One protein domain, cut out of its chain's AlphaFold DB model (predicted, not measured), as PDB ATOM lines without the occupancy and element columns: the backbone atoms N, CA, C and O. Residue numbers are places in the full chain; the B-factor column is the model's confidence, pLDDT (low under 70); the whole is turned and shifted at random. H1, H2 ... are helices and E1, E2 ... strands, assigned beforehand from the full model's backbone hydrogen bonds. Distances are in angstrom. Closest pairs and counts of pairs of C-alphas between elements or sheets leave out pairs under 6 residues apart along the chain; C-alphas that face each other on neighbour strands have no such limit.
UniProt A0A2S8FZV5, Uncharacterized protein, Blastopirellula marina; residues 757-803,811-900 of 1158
ATOM      1  N   LEU A 757     165.398 300.901 237.874       95.25
ATOM      2  CA  LEU A 757     165.851 301.792 238.934       95.25
ATOM      3  C   LEU A 757     165.304 301.275 240.269       95.25
ATOM      4  O   LEU A 757     164.097 301.182 240.475       95.25
ATOM      5  N   GLU A 758     166.187 300.906 241.187       95.06
ATOM      6  CA  GLU A 758     165.823 300.343 242.484       95.06
ATOM      7  C   GLU A 758     166.078 301.372 243.591       95.06
ATOM      8  O   GLU A 758     167.208 301.821 243.781       95.06
ATOM      9  N   ALA A 759     165.034 301.709 244.352       96.06
ATOM     10  CA  ALA A 759     165.162 302.388 245.639       96.06
ATOM     11  C   ALA A 759     165.176 301.340 246.757       96.06
ATOM     12  O   ALA A 759     164.194 300.623 246.962       96.06
ATOM     13  N   LYS A 760     166.283 301.254 247.493       94.75
ATOM     14  CA  LYS A 760     166.483 300.300 248.584       94.75
ATOM     15  C   LYS A 760     166.773 301.041 249.882       94.75
ATOM     16  O   LYS A 760     167.730 301.803 249.972       94.75
ATOM     17  N   LEU A 761     165.962 300.790 250.903       94.94
ATOM     18  CA  LEU A 761     166.145 301.391 252.221       94.94
ATOM     19  C   LEU A 761     167.452 300.920 252.882       94.94
ATOM     20  O   LEU A 761     167.786 299.734 252.836       94.94
ATOM     21  N   ASP A 762     168.170 301.847 253.516       93.25
ATOM     22  CA  ASP A 762     169.365 301.551 254.308       93.25
ATOM     23  C   ASP A 762     168.976 301.166 255.751       93.25
ATOM     24  O   ASP A 762     168.824 301.999 256.652       93.25
ATOM     25  N   GLY A 763     168.719 299.871 255.953       89.75
ATOM     26  CA  GLY A 763     168.258 299.298 257.220       89.75
ATOM     27  C   GLY A 763     166.778 298.908 257.214       89.75
ATOM     28  O   GLY A 763     166.218 298.580 256.172       89.75
ATOM     29  N   ASN A 764     166.153 298.890 258.397       90.69
ATOM     30  CA  ASN A 764     164.761 298.452 258.553       90.69
ATOM     31  C   ASN A 764     163.733 299.518 258.117       90.69
ATOM     32  O   ASN A 764     164.034 300.715 258.149       90.69
ATOM     33  N   ASP A 765     162.521 299.067 257.781       92.12
ATOM     34  CA  ASP A 765     161.356 299.872 257.370       92.12
ATOM     35  C   ASP A 765     160.811 300.804 258.465       92.12
ATOM     36  O   ASP A 765     160.218 301.838 258.162       92.12
ATOM     37  N   GLU A 766     161.070 300.498 259.734       92.31
ATOM     38  CA  GLU A 766     160.846 301.392 260.871       92.31
ATOM     39  C   GLU A 766     161.804 302.592 260.816       92.31
ATOM     40  O   GLU A 766     162.951 302.502 261.254       92.31
ATOM     41  N   VAL A 767     161.346 303.732 260.286       90.88
ATOM     42  CA  VAL A 767     162.208 304.902 260.076       90.88
ATOM     43  C   VAL A 767     162.053 306.043 261.068       90.88
ATOM     44  O   VAL A 767     163.024 306.758 261.322       90.88
ATOM     45  N   GLY A 768     160.873 306.182 261.672       90.62
ATOM     46  CA  GLY A 768     160.541 307.338 262.510       90.62
ATOM     47  C   GLY A 768     160.503 308.662 261.726       90.62
ATOM     48  O   GLY A 768     160.645 308.691 260.508       90.62
ATOM     49  N   HIS A 769     160.286 309.779 262.423       91.88
ATOM     50  CA  HIS A 769     160.193 311.116 261.795       91.88
ATOM     51  C   HIS A 769     161.128 312.170 262.415       91.88
ATOM     52  O   HIS A 769     161.252 313.283 261.912       91.88
ATOM     53  N   LYS A 770     161.814 311.833 263.515       89.06
ATOM     54  CA  LYS A 770     162.717 312.757 264.225       89.06
ATOM     55  C   LYS A 770     164.177 312.690 263.791       89.06
ATOM     56  O   LYS A 770     164.955 313.533 264.223       89.06
ATOM     57  N   GLN A 771     164.568 311.664 263.045       87.75
ATOM     58  CA  GLN A 771     165.954 311.425 262.649       87.75
ATOM     59  C   GLN A 771     166.008 311.081 261.160       87.75
ATOM     60  O   GLN A 771     165.043 310.510 260.642       87.75
ATOM     61  N   PRO A 772     167.111 311.421 260.479       92.38
ATOM     62  CA  PRO A 772     167.270 311.093 259.078       92.38
ATOM     63  C   PRO A 772     167.557 309.603 258.869       92.38
ATOM     64  O   PRO A 772     168.022 308.897 259.767       92.38
ATOM     65  N   PHE A 773     167.291 309.131 257.658       94.38
ATOM     66  CA  PHE A 773     167.561 307.774 257.214       94.38
ATOM     67  C   PHE A 773     168.028 307.750 255.759       94.38
ATOM     68  O   PHE A 773     167.764 308.675 254.992       94.38
ATOM     69  N   GLY A 774     168.742 306.688 255.396       94.69
ATOM     70  CA  GLY A 774     169.338 306.527 254.077       94.69
ATOM     71  C   GLY A 774     168.489 305.703 253.121       94.69
ATOM     72  O   GLY A 774     167.811 304.758 253.531       94.69
ATOM     73  N   VAL A 775     168.575 306.022 251.832       96.75
ATOM     74  CA  VAL A 775     168.027 305.215 250.738       96.75
ATOM     75  C   VAL A 775     169.079 305.102 249.640       96.75
ATOM     76  O   VAL A 775     169.510 306.106 249.075       96.75
ATOM     77  N   PHE A 776     169.464 303.874 249.309       96.19
ATOM     78  CA  PHE A 776     170.277 303.582 248.137       96.19
ATOM     79  C   PHE A 776     169.417 303.641 246.880       96.19
ATOM     80  O   PHE A 776     168.364 303.009 246.806       96.19
ATOM     81  N   VAL A 777     169.901 304.358 245.874       96.81
ATOM     82  CA  VAL A 777     169.372 304.335 244.514       96.81
ATOM     83  C   VAL A 777     170.366 303.574 243.654       96.81
ATOM     84  O   VAL A 777     171.525 303.967 243.509       96.81
ATOM     85  N   ASN A 778     169.901 302.463 243.101       95.06
ATOM     86  CA  ASN A 778     170.697 301.496 242.368       95.06
ATOM     87  C   ASN A 778     170.144 301.330 240.953       95.06
ATOM     88  O   ASN A 778     168.933 301.275 240.759       95.06
ATOM     89  N   ILE A 779     171.026 301.168 239.970       94.56
ATOM     90  CA  ILE A 779     170.641 300.691 238.641       94.56
ATOM     91  C   ILE A 779     170.824 299.175 238.652       94.56
ATOM     92  O   ILE A 779     171.952 298.681 238.691       94.56
ATOM     93  N   ARG A 780     169.720 298.432 238.660       93.50
ATOM     94  CA  ARG A 780     169.710 296.968 238.602       93.50
ATOM     95  C   ARG A 780     169.525 296.540 237.153       93.50
ATOM     96  O   ARG A 780     168.560 296.952 236.521       93.50
ATOM     97  N   HIS A 781     170.440 295.739 236.622       94.12
ATOM     98  CA  HIS A 781     170.476 295.434 235.191       94.12
ATOM     99  C   HIS A 781     171.060 294.046 234.880       94.12
ATOM    100  O   HIS A 781     171.761 293.464 235.712       94.12
ATOM    101  N   THR A 782     170.809 293.512 233.683       93.31
ATOM    102  CA  THR A 782     171.454 292.278 233.190       93.31
ATOM    103  C   THR A 782     172.944 292.499 232.875       93.31
ATOM    104  O   THR A 782     173.423 293.631 232.738       93.31
ATOM    105  N   ILE A 783     173.727 291.420 232.789       90.56
ATOM    106  CA  ILE A 783     175.142 291.489 232.374       90.56
ATOM    107  C   ILE A 783     175.243 291.924 230.905       90.56
ATOM    108  O   ILE A 783     176.144 292.671 230.519       90.56
ATOM    109  N   GLU A 784     174.315 291.443 230.085       90.06
ATOM    110  CA  GLU A 784     174.231 291.695 228.655       90.06
ATOM    111  C   GLU A 784     174.029 293.187 228.379       90.06
ATOM    112  O   GLU A 784     174.818 293.778 227.638       90.06
ATOM    113  N   ILE A 785     173.055 293.827 229.038       88.19
ATOM    114  CA  ILE A 785     172.769 295.244 228.806       88.19
ATOM    115  C   ILE A 785     173.893 296.161 229.294       88.19
ATOM    116  O   ILE A 785     174.162 297.174 228.656       88.19
ATOM    117  N   GLU A 786     174.627 295.802 230.353       87.88
ATOM    118  CA  GLU A 786     175.826 296.544 230.775       87.88
ATOM    119  C   GLU A 786     176.902 296.528 229.681       87.88
ATOM    120  O   GLU A 786     177.501 297.560 229.371       87.88
ATOM    121  N   ARG A 787     177.120 295.357 229.064       85.31
ATOM    122  CA  ARG A 787     178.128 295.169 228.017       85.31
ATOM    123  C   ARG A 787     177.779 295.936 226.744       85.31
ATOM    124  O   ARG A 787     178.659 296.569 226.168       85.31
ATOM    125  N   GLU A 788     176.524 295.866 226.307       82.25
ATOM    126  CA  GLU A 788     176.077 296.489 225.053       82.25
ATOM    127  C   GLU A 788     175.833 298.004 225.195       82.25
ATOM    128  O   GLU A 788     175.994 298.749 224.228       82.25
ATOM    129  N   SER A 789     175.495 298.499 226.393       75.25
ATOM    130  CA  SER A 789     175.260 299.936 226.632       75.25
ATOM    131  C   SER A 789     176.538 300.753 226.875       75.25
ATOM    132  O   SER A 789     176.480 301.985 226.891       75.25
ATOM    133  N   GLY A 790     177.691 300.091 227.037       75.31
ATOM    134  CA  GLY A 790     178.959 300.736 227.397       75.31
ATOM    135  C   GLY A 790     179.054 301.129 228.879       75.31
ATOM    136  O   GLY A 790     179.936 301.909 229.242       75.31
ATOM    137  N   GLY A 791     178.170 300.586 229.723       83.62
ATOM    138  CA  GLY A 791     178.077 300.863 231.157       83.62
ATOM    139  C   GLY A 791     177.223 302.088 231.519       83.62
ATOM    140  O   GLY A 791     176.782 302.861 230.668       83.62
ATOM    141  N   PHE A 792     177.005 302.283 232.825       88.62
ATOM    142  CA  PHE A 792     176.073 303.290 233.366       88.62
ATOM    143  C   PHE A 792     176.746 304.547 233.936       88.62
ATOM    144  O   PHE A 792     176.058 305.473 234.365       88.62
ATOM    145  N   GLY A 793     178.081 304.631 233.896       85.69
ATOM    146  CA  GLY A 793     178.838 305.775 234.424       85.69
ATOM    147  C   GLY A 793     178.480 307.116 233.768       85.69
ATOM    148  O   GLY A 793     178.562 308.157 234.414       85.69
ATOM    149  N   LYS A 794     177.993 307.105 232.520       84.06
ATOM    150  CA  LYS A 794     177.538 308.313 231.806       84.06
ATOM    151  C   LYS A 794     176.360 309.031 232.481       84.06
ATOM    152  O   LYS A 794     176.277 310.250 232.388       84.06
ATOM    153  N   TYR A 795     175.487 308.307 233.188       88.62
ATOM    154  CA  TYR A 795     174.346 308.893 233.908       88.62
ATOM    155  C   TYR A 795     174.768 309.574 235.215       88.62
ATOM    156  O   TYR A 795     173.990 310.305 235.826       88.62
ATOM    157  N   LEU A 796     176.014 309.351 235.643       87.75
ATOM    158  CA  LEU A 796     176.656 310.033 236.758       87.75
ATOM    159  C   LEU A 796     177.404 311.286 236.276       87.75
ATOM    160  O   LEU A 796     178.331 311.708 236.953       87.75
ATOM    161  N   GLN A 797     177.034 311.912 235.156       84.06
ATOM    162  CA  GLN A 797     177.688 313.121 234.628       84.06
ATOM    163  C   GLN A 797     176.674 314.193 234.217       84.06
ATOM    164  O   GLN A 797     175.594 313.873 233.726       84.06
ATOM    165  N   ASN A 798     177.065 315.468 234.333       85.06
ATOM    166  CA  ASN A 798     176.390 316.580 233.654       85.06
ATOM    167  C   ASN A 798     177.191 316.965 232.409       85.06
ATOM    168  O   ASN A 798     178.144 317.743 232.472       85.06
ATOM    169  N   GLN A 799     176.833 316.377 231.271       77.69
ATOM    170  CA  GLN A 799     177.659 316.409 230.066       77.69
ATOM    171  C   GLN A 799     177.765 317.810 229.453       77.69
ATOM    172  O   GLN A 799     178.794 318.122 228.854       77.69
ATOM    173  N   ASN A 800     176.769 318.687 229.649       78.88
ATOM    174  CA  ASN A 800     176.816 320.063 229.134       78.88
ATOM    175  C   ASN A 800     177.906 320.918 229.795       78.88
ATOM    176  O   ASN A 800     178.309 321.942 229.245       78.88
ATOM    177  N   GLN A 801     178.397 320.508 230.965       72.81
ATOM    178  CA  GLN A 801     179.462 321.205 231.687       72.81
ATOM    179  C   GLN A 801     180.866 320.746 231.244       72.81
ATOM    180  O   GLN A 801     181.871 321.336 231.642       72.81
ATOM    181  N   ILE A 802     180.955 319.712 230.398       72.25
ATOM    182  CA  ILE A 802     182.209 319.125 229.921       72.25
ATOM    183  C   ILE A 802     182.534 319.673 228.525       72.25
ATOM    184  O   ILE A 802     181.778 319.521 227.568       72.25
ATOM    185  N   THR A 803     183.708 320.292 228.371       65.50
ATOM    186  CA  THR A 803     184.172 320.786 227.064       65.50
ATOM    187  C   THR A 803     184.584 319.612 226.167       65.50
ATOM    188  O   THR A 803     185.426 318.810 226.562       65.50
ATOM    189  N   PRO A 811     172.861 314.226 221.757       66.12
ATOM    190  CA  PRO A 811     172.864 315.512 222.448       66.12
ATOM    191  C   PRO A 811     173.399 315.352 223.882       66.12
ATOM    192  O   PRO A 811     172.999 314.405 224.559       66.12
ATOM    193  N   PRO A 812     174.332 316.205 224.341       74.38
ATOM    194  CA  PRO A 812     174.769 316.192 225.732       74.38
ATOM    195  C   PRO A 812     173.604 316.563 226.661       74.38
ATOM    196  O   PRO A 812     172.747 317.372 226.303       74.38
ATOM    197  N   ASP A 813     173.565 315.950 227.844       80.25
ATOM    198  CA  ASP A 813     172.487 316.153 228.817       80.25
ATOM    199  C   ASP A 813     173.008 316.246 230.263       80.25
ATOM    200  O   ASP A 813     174.121 315.809 230.579       80.25
ATOM    201  N   ASN A 814     172.200 316.828 231.149       88.06
ATOM    202  CA  ASN A 814     172.505 317.007 232.570       88.06
ATOM    203  C   ASN A 814     171.777 315.963 233.426       88.06
ATOM    204  O   ASN A 814     170.825 316.278 234.142       88.06
ATOM    205  N   TYR A 815     172.224 314.707 233.350       88.12
ATOM    206  CA  TYR A 815     171.541 313.581 233.994       88.12
ATOM    207  C   TYR A 815     171.398 313.736 235.516       88.12
ATOM    208  O   TYR A 815     170.334 313.424 236.051       88.12
ATOM    209  N   ARG A 816     172.419 314.256 236.220       91.12
ATOM    210  CA  ARG A 816     172.342 314.434 237.683       91.12
ATOM    211  C   ARG A 816     171.329 315.505 238.071       91.12
ATOM    212  O   ARG A 816     170.547 315.282 238.985       91.12
ATOM    213  N   GLU A 817     171.329 316.637 237.364       91.88
ATOM    214  CA  GLU A 817     170.391 317.743 237.622       91.88
ATOM    215  C   GLU A 817     168.942 317.307 237.375       91.88
ATOM    216  O   GLU A 817     168.071 317.563 238.205       91.88
ATOM    217  N   LYS A 818     168.684 316.592 236.271       89.31
ATOM    218  CA  LYS A 818     167.350 316.053 235.968       89.31
ATOM    219  C   LYS A 818     166.882 315.043 237.015       89.31
ATOM    220  O   LYS A 818     165.743 315.123 237.473       89.31
ATOM    221  N   PHE A 819     167.757 314.124 237.425       93.88
ATOM    222  CA  PHE A 819     167.446 313.162 238.481       93.88
ATOM    223  C   PHE A 819     167.156 313.856 239.819       93.88
ATOM    224  O   PHE A 819     166.165 313.545 240.474       93.88
ATOM    225  N   GLU A 820     167.976 314.833 240.213       94.25
ATOM    226  CA  GLU A 820     167.759 315.625 241.427       94.25
ATOM    227  C   GLU A 820     166.411 316.351 241.387       94.25
ATOM    228  O   GLU A 820     165.641 316.276 242.344       94.25
ATOM    229  N   GLN A 821     166.063 316.972 240.258       92.12
ATOM    230  CA  GLN A 821     164.761 317.609 240.083       92.12
ATOM    231  C   GLN A 821     163.601 316.604 240.184       92.12
ATOM    232  O   GLN A 821     162.588 316.914 240.820       92.12
ATOM    233  N   SER A 822     163.748 315.404 239.609       91.38
ATOM    234  CA  SER A 822     162.770 314.309 239.718       91.38
ATOM    235  C   SER A 822     162.561 313.895 241.181       91.38
ATOM    236  O   SER A 822     161.429 313.875 241.667       91.38
ATOM    237  N   VAL A 823     163.649 313.687 241.930       95.06
ATOM    238  CA  VAL A 823     163.615 313.342 243.361       95.06
ATOM    239  C   VAL A 823     162.976 314.452 244.197       95.06
ATOM    240  O   VAL A 823     162.092 314.178 245.008       95.06
ATOM    241  N   LEU A 824     163.380 315.709 244.009       94.69
ATOM    242  CA  LEU A 824     162.847 316.839 244.776       94.69
ATOM    243  C   LEU A 824     161.352 317.049 244.517       94.69
ATOM    244  O   LEU A 824     160.597 317.305 245.457       94.69
ATOM    245  N   THR A 825     160.918 316.902 243.264       91.62
ATOM    246  CA  THR A 825     159.505 317.033 242.882       91.62
ATOM    247  C   THR A 825     158.669 315.899 243.473       91.62
ATOM    248  O   THR A 825     157.606 316.155 244.036       91.62
ATOM    249  N   ALA A 826     159.155 314.656 243.399       93.25
ATOM    250  CA  ALA A 826     158.433 313.486 243.894       93.25
ATOM    251  C   ALA A 826     158.380 313.413 245.430       93.25
ATOM    252  O   ALA A 826     157.351 313.054 246.002       93.25
ATOM    253  N   LEU A 827     159.481 313.740 246.117       94.94
ATOM    254  CA  LEU A 827     159.610 313.559 247.568       94.94
ATOM    255  C   LEU A 827     159.260 314.813 248.380       94.94
ATOM    256  O   LEU A 827     158.923 314.696 249.561       94.94
ATOM    257  N   GLY A 828     159.325 316.003 247.776       91.56
ATOM    258  CA  GLY A 828     159.288 317.286 248.481       91.56
ATOM    259  C   GLY A 828     158.009 317.569 249.270       91.56
ATOM    260  O   GLY A 828     158.041 318.370 250.204       91.56
ATOM    261  N   GLU A 829     156.887 316.910 248.969       92.12
ATOM    262  CA  GLU A 829     155.652 317.051 249.752       92.12
ATOM    263  C   GLU A 829     155.753 316.343 251.118       92.12
ATOM    264  O   GLU A 829     155.401 316.927 252.144       92.12
ATOM    265  N   GLN A 830     156.290 315.117 251.151       93.75
ATOM    266  CA  GLN A 830     156.253 314.223 252.321       93.75
ATOM    267  C   GLN A 830     157.584 314.129 253.084       93.75
ATOM    268  O   GLN A 830     157.597 313.812 254.278       93.75
ATOM    269  N   PHE A 831     158.700 314.443 252.429       96.44
ATOM    270  CA  PHE A 831     160.045 314.328 252.987       96.44
ATOM    271  C   PHE A 831     160.801 315.651 252.909       96.44
ATOM    272  O   PHE A 831     160.557 316.499 252.050       96.44
ATOM    273  N   GLU A 832     161.736 315.821 253.833       95.25
ATOM    274  CA  GLU A 832     162.846 316.752 253.707       95.25
ATOM    275  C   GLU A 832     164.043 315.976 253.140       95.25
ATOM    276  O   GLU A 832     164.518 315.014 253.750       95.25
ATOM    277  N   VAL A 833     164.481 316.352 251.935       95.56
ATOM    278  CA  VAL A 833     165.655 315.765 251.276       95.56
ATOM    279  C   VAL A 833     166.882 316.524 251.774       95.56
ATOM    280  O   VAL A 833     167.093 317.671 251.386       95.56
ATOM    281  N   LEU A 834     167.660 315.911 252.667       94.06
ATOM    282  CA  LEU A 834     168.807 316.559 253.311       94.06
ATOM    283  C   LEU A 834     170.043 316.571 252.409       94.06
ATOM    284  O   LEU A 834     170.768 317.562 252.371       94.06
ATOM    285  N   SER A 835     170.290 315.476 251.687       94.69
ATOM    286  CA  SER A 835     171.379 315.391 250.711       94.69
ATOM    287  C   SER A 835     171.119 314.318 249.655       94.69
ATOM    288  O   SER A 835     170.500 313.287 249.935       94.69
ATOM    289  N   ILE A 836     171.652 314.544 248.452       96.44
ATOM    290  CA  ILE A 836     171.754 313.554 247.376       96.44
ATOM    291  C   ILE A 836     173.237 313.386 247.057       96.44
ATOM    292  O   ILE A 836     173.864 314.272 246.478       96.44
ATOM    293  N   THR A 837     173.813 312.253 247.448       95.81
ATOM    294  CA  THR A 837     175.223 311.950 247.187       95.81
ATOM    295  C   THR A 837     175.304 311.022 245.983       95.81
ATOM    296  O   THR A 837     174.819 309.896 246.042       95.81
ATOM    297  N   PHE A 838     175.896 311.478 244.879       95.31
ATOM    298  CA  PHE A 838     176.084 310.661 243.676       95.31
ATOM    299  C   PHE A 838     177.362 309.830 243.754       95.31
ATOM    300  O   PHE A 838     178.382 310.266 244.289       95.31
ATOM    301  N   GLN A 839     177.323 308.648 243.152       93.56
ATOM    302  CA  GLN A 839     178.491 307.800 242.976       93.56
ATOM    303  C   GLN A 839     179.459 308.387 241.919       93.56
ATOM    304  O   GLN A 839     179.084 309.179 241.049       93.56
ATOM    305  N   LYS A 840     180.741 308.014 241.994       89.31
ATOM    306  CA  LYS A 840     181.769 308.364 241.004       89.31
ATOM    307  C   LYS A 840     181.532 307.622 239.687       89.31
ATOM    308  O   LYS A 840     181.162 306.454 239.666       89.31
ATOM    309  N   GLU A 841     181.845 308.277 238.576       82.88
ATOM    310  CA  GLU A 841     181.662 307.756 237.209       82.88
ATOM    311  C   GLU A 841     182.456 306.468 236.930       82.88
ATOM    312  O   GLU A 841     182.110 305.692 236.043       82.88
ATOM    313  N   THR A 842     183.525 306.238 237.696       82.88
ATOM    314  CA  THR A 842     184.377 305.044 237.632       82.88
ATOM    315  C   THR A 842     183.841 303.865 238.445       82.88
ATOM    316  O   THR A 842     184.541 302.858 238.579       82.88
ATOM    317  N   ALA A 843     182.657 303.992 239.047       79.44
ATOM    318  CA  ALA A 843     182.074 302.928 239.845       79.44
ATOM    319  C   ALA A 843     181.816 301.679 239.009       79.44
ATOM    320  O   ALA A 843     181.423 301.734 237.843       79.44
ATOM    321  N   ARG A 844     182.080 300.532 239.630       82.12
ATOM    322  CA  ARG A 844     181.889 299.223 239.020       82.12
ATOM    323  C   ARG A 844     180.563 298.646 239.478       82.12
ATOM    324  O   ARG A 844     180.176 298.802 240.633       82.12
ATOM    325  N   SER A 845     179.906 297.936 238.575       88.56
ATOM    326  CA  SER A 845     178.770 297.100 238.924       88.56
ATOM    327  C   SER A 845     179.203 295.972 239.870       88.56
ATOM    328  O   SER A 845     180.331 295.471 239.806       88.56
ATOM    329  N   MET A 846     178.287 295.530 240.721       88.12
ATOM    330  CA  MET A 846     178.440 294.413 241.652       88.12
ATOM    331  C   MET A 846     177.509 293.272 241.230       88.12
ATOM    332  O   MET A 846     176.510 293.500 240.548       88.12
ATOM    333  N   ALA A 847     177.818 292.036 241.620       85.00
ATOM    334  CA  ALA A 847     176.918 290.912 241.362       85.00
ATOM    335  C   ALA A 847     175.633 291.043 242.199       85.00
ATOM    336  O   ALA A 847     175.699 291.362 243.384       85.00
ATOM    337  N   SER A 848     174.477 290.784 241.585       84.31
ATOM    338  CA  SER A 848     173.213 290.626 242.309       84.31
ATOM    339  C   SER A 848     173.055 289.187 242.820       84.31
ATOM    340  O   SER A 848     173.777 288.279 242.406       84.31
ATOM    341  N   ASN A 849     172.069 288.967 243.692       81.50
ATOM    342  CA  ASN A 849     171.657 287.627 244.123       81.50
ATOM    343  C   ASN A 849     171.012 286.816 242.986       81.50
ATOM    344  O   ASN A 849     171.012 285.585 243.033       81.50
ATOM    345  N   ASP A 850     170.477 287.493 241.967       85.94
ATOM    346  CA  ASP A 850     169.888 286.845 240.800       85.94
ATOM    347  C   ASP A 850     170.951 286.544 239.741       85.94
ATOM    348  O   ASP A 850     171.745 287.402 239.348       85.94
ATOM    349  N   VAL A 851     170.950 285.304 239.251       85.56
ATOM    350  CA  VAL A 851     171.894 284.851 238.225       85.56
ATOM    351  C   VAL A 851     171.710 285.683 236.954       85.56
ATOM    352  O   VAL A 851     170.602 285.786 236.437       85.56
ATOM    353  N   GLY A 852     172.803 286.250 236.442       87.12
ATOM    354  CA  GLY A 852     172.781 287.100 235.246       87.12
ATOM    355  C   GLY A 852     172.464 288.574 235.514       87.12
ATOM    356  O   GLY A 852     172.479 289.362 234.576       87.12
ATOM    357  N   TRP A 853     172.232 288.963 236.772       93.44
ATOM    358  CA  TRP A 853     171.941 290.344 237.154       93.44
ATOM    359  C   TRP A 853     173.076 290.984 237.945       93.44
ATOM    360  O   TRP A 853     173.810 290.339 238.703       93.44
ATOM    361  N   ARG A 854     173.197 292.296 237.785       93.19
ATOM    362  CA  ARG A 854     174.186 293.146 238.434       93.19
ATOM    363  C   ARG A 854     173.528 294.424 238.939       93.19
ATOM    364  O   ARG A 854     172.422 294.783 238.536       93.19
ATOM    365  N   ILE A 855     174.205 295.073 239.877       92.25
ATOM    366  CA  ILE A 855     173.777 296.328 240.484       92.25
ATOM    367  C   ILE A 855     174.896 297.344 240.317       92.25
ATOM    368  O   ILE A 855     176.010 297.109 240.779       92.25
ATOM    369  N   THR A 856     174.595 298.482 239.709       93.00
ATOM    370  CA  THR A 856     175.479 299.647 239.685       93.00
ATOM    371  C   THR A 856     174.950 300.692 240.673       93.00
ATOM    372  O   THR A 856     173.854 301.216 240.453       93.00
ATOM    373  N   PRO A 857     175.676 301.001 241.765       93.50
ATOM    374  CA  PRO A 857     175.290 302.067 242.687       93.50
ATOM    375  C   PRO A 857     175.225 303.415 241.967       93.50
ATOM    376  O   PRO A 857     176.161 303.770 241.249       93.50
ATOM    377  N   TYR A 858     174.138 304.161 242.159       95.31
ATOM    378  CA  TYR A 858     173.916 305.427 241.463       95.31
ATOM    379  C   TYR A 858     173.965 306.624 242.414       95.31
ATOM    380  O   TYR A 858     174.810 307.508 242.266       95.31
ATOM    381  N   ALA A 859     173.091 306.644 243.418       96.62
ATOM    382  CA  ALA A 859     173.014 307.737 244.378       96.62
ATOM    383  C   ALA A 859     172.587 307.245 245.764       96.62
ATOM    384  O   ALA A 859     172.022 306.163 245.910       96.62
ATOM    385  N   TYR A 860     172.863 308.046 246.786       96.88
ATOM    386  CA  TYR A 860     172.413 307.837 248.154       96.88
ATOM    387  C   TYR A 860     171.616 309.057 248.604       96.88
ATOM    388  O   TYR A 860     172.127 310.179 248.599       96.88
ATOM    389  N   LEU A 861     170.354 308.834 248.962       97.12
ATOM    390  CA  LEU A 861     169.452 309.871 249.445       97.12
ATOM    391  C   LEU A 861     169.444 309.848 250.969       97.12
ATOM    392  O   LEU A 861     169.140 308.815 251.567       97.12
ATOM    393  N   LEU A 862     169.724 310.990 251.592       96.38
ATOM    394  CA  LEU A 862     169.499 311.185 253.019       96.38
ATOM    395  C   LEU A 862     168.166 311.908 253.208       96.38
ATOM    396  O   LEU A 862     168.019 313.072 252.833       96.38
ATOM    397  N   LEU A 863     167.187 311.205 253.771       95.75
ATOM    398  CA  LEU A 863     165.807 311.665 253.885       95.75
ATOM    399  C   LEU A 863     165.392 311.797 255.347       95.75
ATOM    400  O   LEU A 863     165.794 311.005 256.196       95.75
ATOM    401  N   GLN A 864     164.513 312.752 255.630       94.75
ATOM    402  CA  GLN A 864     163.787 312.830 256.893       94.75
ATOM    403  C   GLN A 864     162.288 312.975 256.621       94.75
ATOM    404  O   GLN A 864     161.860 313.819 255.834       94.75
ATOM    405  N   ALA A 865     161.463 312.142 257.257       95.19
ATOM    406  CA  ALA A 865     160.013 312.234 257.108       95.19
ATOM    407  C   ALA A 865     159.478 313.502 257.795       95.19
ATOM    408  O   ALA A 865     159.791 313.755 258.959       95.19
ATOM    409  N   LYS A 866     158.618 314.274 257.113       94.88
ATOM    410  CA  LYS A 866     158.040 315.517 257.668       94.88
ATOM    411  C   LYS A 866     157.034 315.279 258.797       94.88
ATOM    412  O   LYS A 866     156.689 316.205 259.529       94.88
ATOM    413  N   GLY A 867     156.543 314.050 258.956       92.69
ATOM    414  CA  GLY A 867     155.650 313.699 260.052       92.69
ATOM    415  C   GLY A 867     155.344 312.202 260.157       92.69
ATOM    416  O   GLY A 867     155.690 311.426 259.270       92.69
ATOM    417  N   PRO A 868     154.635 311.788 261.223       93.19
ATOM    418  CA  PRO A 868     154.344 310.380 261.516       93.19
ATOM    419  C   PRO A 868     153.285 309.742 260.599       93.19
ATOM    420  O   PRO A 868     152.991 308.559 260.735       93.19
ATOM    421  N   HIS A 869     152.660 310.529 259.716       91.88
ATOM    422  CA  HIS A 869     151.642 310.069 258.764       91.88
ATOM    423  C   HIS A 869     152.242 309.534 257.457       91.88
ATOM    424  O   HIS A 869     151.505 308.989 256.643       91.88
ATOM    425  N   VAL A 870     153.548 309.708 257.250       93.94
ATOM    426  CA  VAL A 870     154.245 309.235 256.055       93.94
ATOM    427  C   VAL A 870     154.468 307.725 256.171       93.94
ATOM    428  O   VAL A 870     155.064 307.257 257.140       93.94
ATOM    429  N   ASP A 871     153.968 306.969 255.195       94.06
ATOM    430  CA  ASP A 871     153.965 305.500 255.196       94.06
ATOM    431  C   ASP A 871     154.623 304.875 253.953       94.06
ATOM    432  O   ASP A 871     154.739 303.653 253.842       94.06
ATOM    433  N   LYS A 872     155.072 305.701 253.004       95.06
ATOM    434  CA  LYS A 872     155.743 305.260 251.781       95.06
ATOM    435  C   LYS A 872     156.639 306.344 251.198       95.06
ATOM    436  O   LYS A 872     156.373 307.531 251.354       95.06
ATOM    437  N   ILE A 873     157.660 305.915 250.472       95.81
ATOM    438  CA  ILE A 873     158.469 306.740 249.581       95.81
ATOM    439  C   ILE A 873     157.836 306.625 248.185       95.81
ATOM    440  O   ILE A 873     157.736 305.499 247.678       95.81
ATOM    441  N   PRO A 874     157.337 307.723 247.583       95.56
ATOM    442  CA  PRO A 874     156.751 307.682 246.245       95.56
ATOM    443  C   PRO A 874     157.818 307.388 245.179       95.56
ATOM    444  O   PRO A 874     159.017 307.514 245.432       95.56
ATOM    445  N   SER A 875     157.371 306.968 243.993       94.44
ATOM    446  CA  SER A 875     158.264 306.690 242.868       94.44
ATOM    447  C   SER A 875     158.900 307.972 242.329       94.44
ATOM    448  O   SER A 875     158.303 309.048 242.352       94.44
ATOM    449  N   PHE A 876     160.123 307.839 241.831       94.25
ATOM    450  CA  PHE A 876     160.870 308.874 241.117       94.25
ATOM    451  C   PHE A 876     161.663 308.219 239.983       94.25
ATOM    452  O   PHE A 876     161.873 307.003 239.996       94.25
ATOM    453  N   SER A 877     162.079 309.004 238.993       92.12
ATOM    454  CA  SER A 877     162.608 308.486 237.726       92.12
ATOM    455  C   SER A 877     164.046 308.910 237.432       92.12
ATOM    456  O   SER A 877     164.500 309.980 237.840       92.12
ATOM    457  N   LEU A 878     164.742 308.068 236.668       92.31
ATOM    458  CA  LEU A 878     165.990 308.386 235.979       92.31
ATOM    459  C   LEU A 878     165.793 308.177 234.476       92.31
ATOM    460  O   LEU A 878     165.492 307.067 234.037       92.31
ATOM    461  N   ASP A 879     166.006 309.227 233.693       89.00
ATOM    462  CA  ASP A 879     165.914 309.156 232.237       89.00
ATOM    463  C   ASP A 879     167.136 308.449 231.648       89.00
ATOM    464  O   ASP A 879     168.277 308.885 231.829       89.00
ATOM    465  N   MET A 880     166.895 307.357 230.921       88.31
ATOM    466  CA  MET A 880     167.944 306.556 230.295       88.31
ATOM    467  C   MET A 880     167.811 306.524 228.776       88.31
ATOM    468  O   MET A 880     166.757 306.218 228.224       88.31
ATOM    469  N   ASP A 881     168.913 306.826 228.095       86.44
ATOM    470  CA  ASP A 881     169.013 306.905 226.642       86.44
ATOM    471  C   ASP A 881     169.570 305.621 225.980       86.44
ATOM    472  O   ASP A 881     170.713 305.192 226.203       86.44
ATOM    473  N   PHE A 882     168.788 305.057 225.060       84.81
ATOM    474  CA  PHE A 882     169.108 303.857 224.282       84.81
ATOM    475  C   PHE A 882     169.175 304.158 222.781       84.81
ATOM    476  O   PHE A 882     168.656 305.167 222.301       84.81
ATOM    477  N   VAL A 883     169.839 303.278 222.027       81.19
ATOM    478  CA  VAL A 883     169.905 303.339 220.558       81.19
ATOM    479  C   VAL A 883     168.981 302.286 219.972       81.19
ATOM    480  O   VAL A 883     168.971 301.142 220.423       81.19
ATOM    481  N   GLU A 884     168.239 302.685 218.948       79.00
ATOM    482  CA  GLU A 884     167.355 301.847 218.145       79.00
ATOM    483  C   GLU A 884     167.507 302.242 216.656       79.00
ATOM    484  O   GLU A 884     168.221 303.196 216.328       79.00
ATOM    485  N   LYS A 885     166.894 301.499 215.723       75.69
ATOM    486  CA  LYS A 885     167.040 301.721 214.272       75.69
ATOM    487  C   LYS A 885     166.605 303.126 213.841       75.69
ATOM    488  O   LYS A 885     167.235 303.699 212.958       75.69
ATOM    489  N   SER A 886     165.574 303.697 214.473       73.44
ATOM    490  CA  SER A 886     165.089 305.062 214.203       73.44
ATOM    491  C   SER A 886     165.896 306.177 214.896       73.44
ATOM    492  O   SER A 886     165.527 307.354 214.827       73.44
ATOM    493  N   GLY A 887     166.969 305.834 215.616       79.62
ATOM    494  CA  GLY A 887     167.799 306.759 216.390       79.62
ATOM    495  C   GLY A 887     167.661 306.562 217.900       79.62
ATOM    496  O   GLY A 887     167.353 305.473 218.378       79.62
ATOM    497  N   PHE A 888     167.908 307.622 218.671       83.31
ATOM    498  CA  PHE A 888     167.880 307.546 220.133       83.31
ATOM    499  C   PHE A 888     166.451 307.526 220.678       83.31
ATOM    500  O   PHE A 888     165.559 308.176 220.125       83.31
ATOM    501  N   VAL A 889     166.259 306.806 221.778       87.44
ATOM    502  CA  VAL A 889     165.052 306.827 222.610       87.44
ATOM    503  C   VAL A 889     165.468 307.104 224.047       87.44
ATOM    504  O   VAL A 889     166.505 306.618 224.489       87.44
ATOM    505  N   VAL A 890     164.674 307.893 224.761       88.38
ATOM    506  CA  VAL A 890     164.841 308.119 226.198       88.38
ATOM    507  C   VAL A 890     163.662 307.470 226.900       88.38
ATOM    508  O   VAL A 890     162.512 307.733 226.551       88.38
ATOM    509  N   LEU A 891     163.960 306.591 227.851       88.62
ATOM    510  CA  LEU A 891     162.976 305.878 228.650       88.62
ATOM    511  C   LEU A 891     163.146 306.281 230.125       88.62
ATOM    512  O   LEU A 891     164.254 306.143 230.652       88.62
ATOM    513  N   PRO A 892     162.085 306.748 230.802       88.31
ATOM    514  CA  PRO A 892     162.137 307.029 232.231       88.31
ATOM    515  C   PRO A 892     162.116 305.710 233.014       88.31
ATOM    516  O   PRO A 892     161.133 304.969 232.979       88.31
ATOM    517  N   MET A 893     163.205 305.396 233.716       91.00
ATOM    518  CA  MET A 893     163.265 304.252 234.628       91.00
ATOM    519  C   MET A 893     162.766 304.685 236.003       91.00
ATOM    520  O   MET A 893     163.443 305.447 236.692       91.00
ATOM    521  N   GLU A 894     161.587 304.218 236.403       91.31
ATOM    522  CA  GLU A 894     160.969 304.579 237.681       91.31
ATOM    523  C   GLU A 894     161.345 303.616 238.811       91.31
ATOM    524  O   GLU A 894     161.446 302.402 238.616       91.31
ATOM    525  N   THR A 895     161.497 304.158 240.021       95.12
ATOM    526  CA  THR A 895     161.587 303.358 241.243       95.12
ATOM    527  C   THR A 895     160.235 302.779 241.640       95.12
ATOM    528  O   THR A 895     159.178 303.369 241.428       95.12
ATOM    529  N   SER A 896     160.258 301.609 242.281       92.69
ATOM    530  CA  SER A 896     159.071 301.091 242.967       92.69
ATOM    531  C   SER A 896     158.773 301.903 244.231       92.69
ATOM    532  O   SER A 896     159.690 302.357 244.914       92.69
ATOM    533  N   ILE A 897     157.492 302.030 244.583       94.94
ATOM    534  CA  ILE A 897     157.061 302.640 245.849       94.94
ATOM    535  C   ILE A 897     157.598 301.805 247.021       94.94
ATOM    536  O   ILE A 897     157.318 300.607 247.102       94.94
ATOM    537  N   VAL A 898     158.319 302.439 247.950       95.94
ATOM    538  CA  VAL A 898     158.927 301.754 249.107       95.94
ATOM    539  C   VAL A 898     158.099 302.024 250.369       95.94
ATOM    540  O   VAL A 898     158.022 303.178 250.786       95.94
ATOM    541  N   PRO A 899     157.472 301.015 251.000       95.25
ATOM    542  CA  PRO A 899     156.741 301.207 252.253       95.25
ATOM    543  C   PRO A 899     157.697 301.486 253.425       95.25
ATOM    544  O   PRO A 899     158.770 300.887 253.503       95.25
ATOM    545  N   ILE A 900     157.296 302.371 254.340       95.19
ATOM    546  CA  ILE A 900     158.055 302.747 255.546       95.19
ATOM    547  C   ILE A 900     157.118 302.979 256.746       95.19
ATOM    548  O   ILE A 900     155.929 303.235 256.574       95.19
TER     549      ILE A 900
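This is residues 757 to 803 and 811 to 900 of the 1158 residues of an uncharacterized protein of Blastopirellula marina (UniProt A0A2S8FZV5). A strongly twisted four-stranded sheet forms a wall, with the helix H3 lying along one face over E4 and E3. The two-stranded hairpin E5 and E6 packs by E5 on H3 and makes a second, small sheet, while the short helices H1 and H2 only graze the larger one. The printed part has 137 residues, with three named helices and six named strands in the order E1 E2 H1 H2 H3 E3 E4 E5 E6; the class is mixed, helices and strands. The larger sheet has the order E1 - E2 - E4 - E3 and both sheets are antiparallel. The whole is compact, with a radius of gyration of the C-alphas of 15.8 A and spans of 49 by 36 by 26 A.

Start at E4, residues 853 to 865, an inner strand that bends by 64 degrees at residue 858. Beside it is E2, residues 773 to 782, with N 775 and O 861 at 2.9 A. The edge strand E1, residues 757 to 761, forms a hairpin with E2; N 758 and O 778 are 2.8 A apart. The other edge strand, E3, residues 831 to 838, forms a hairpin with E4, with N 832 and O 864 at 2.8 A. H3, residues 815 to 827, is on this sheet at a height of 9.6 A; on the local plane it stands at 13 degrees to E3 and runs along the strands, two layers of helix and sheet. Its closest C-alphas to E3 are Leu 824 and Val 833, 7.2 A. E5, residues 877 to 884, comes to 5.6 A from H3 at the C-alphas of Phe 819 and Leu 878. E5 and E6, residues 887 to 894, form a hairpin, with N 880 and O 891 at 2.9 A. H2, residues 793 to 796, touches H3 at residues 815 to 816 alone; the closest C-alphas, Tyr 795 and Tyr 815, are 5.5 A apart. H1, residues 783 to 789, only grazes the larger sheet with residues 783 to 786. Every O i to N i+4 pair is within hydrogen-bond range in H1 and H3; H2 is too short for one.

Find C-alpha 757 at (165.851, 301.792, 238.934), where E1 begins. E2 spans 28.9 A and E4 31.9 A, ending at C-alpha 865 (160.013, 312.234, 257.108). H3 spans 18.1 A, E3 18.9 A, E5 21.2 A and E6 22.5 A, the last ending at C-alpha 894 (160.969, 304.579, 237.681).

The C-alphas of Lys 770 and Lys 885, 51.3 A, are the two farthest apart. Residues 804 to 810 are not printed, and C-alphas 803 and 811 are 13.3 A apart. The links E1 to E2, E3 to E4 and E4 to E5 are long. Mean pLDDT of the printed part is 89.6, and residues 803 and 811 are under 70.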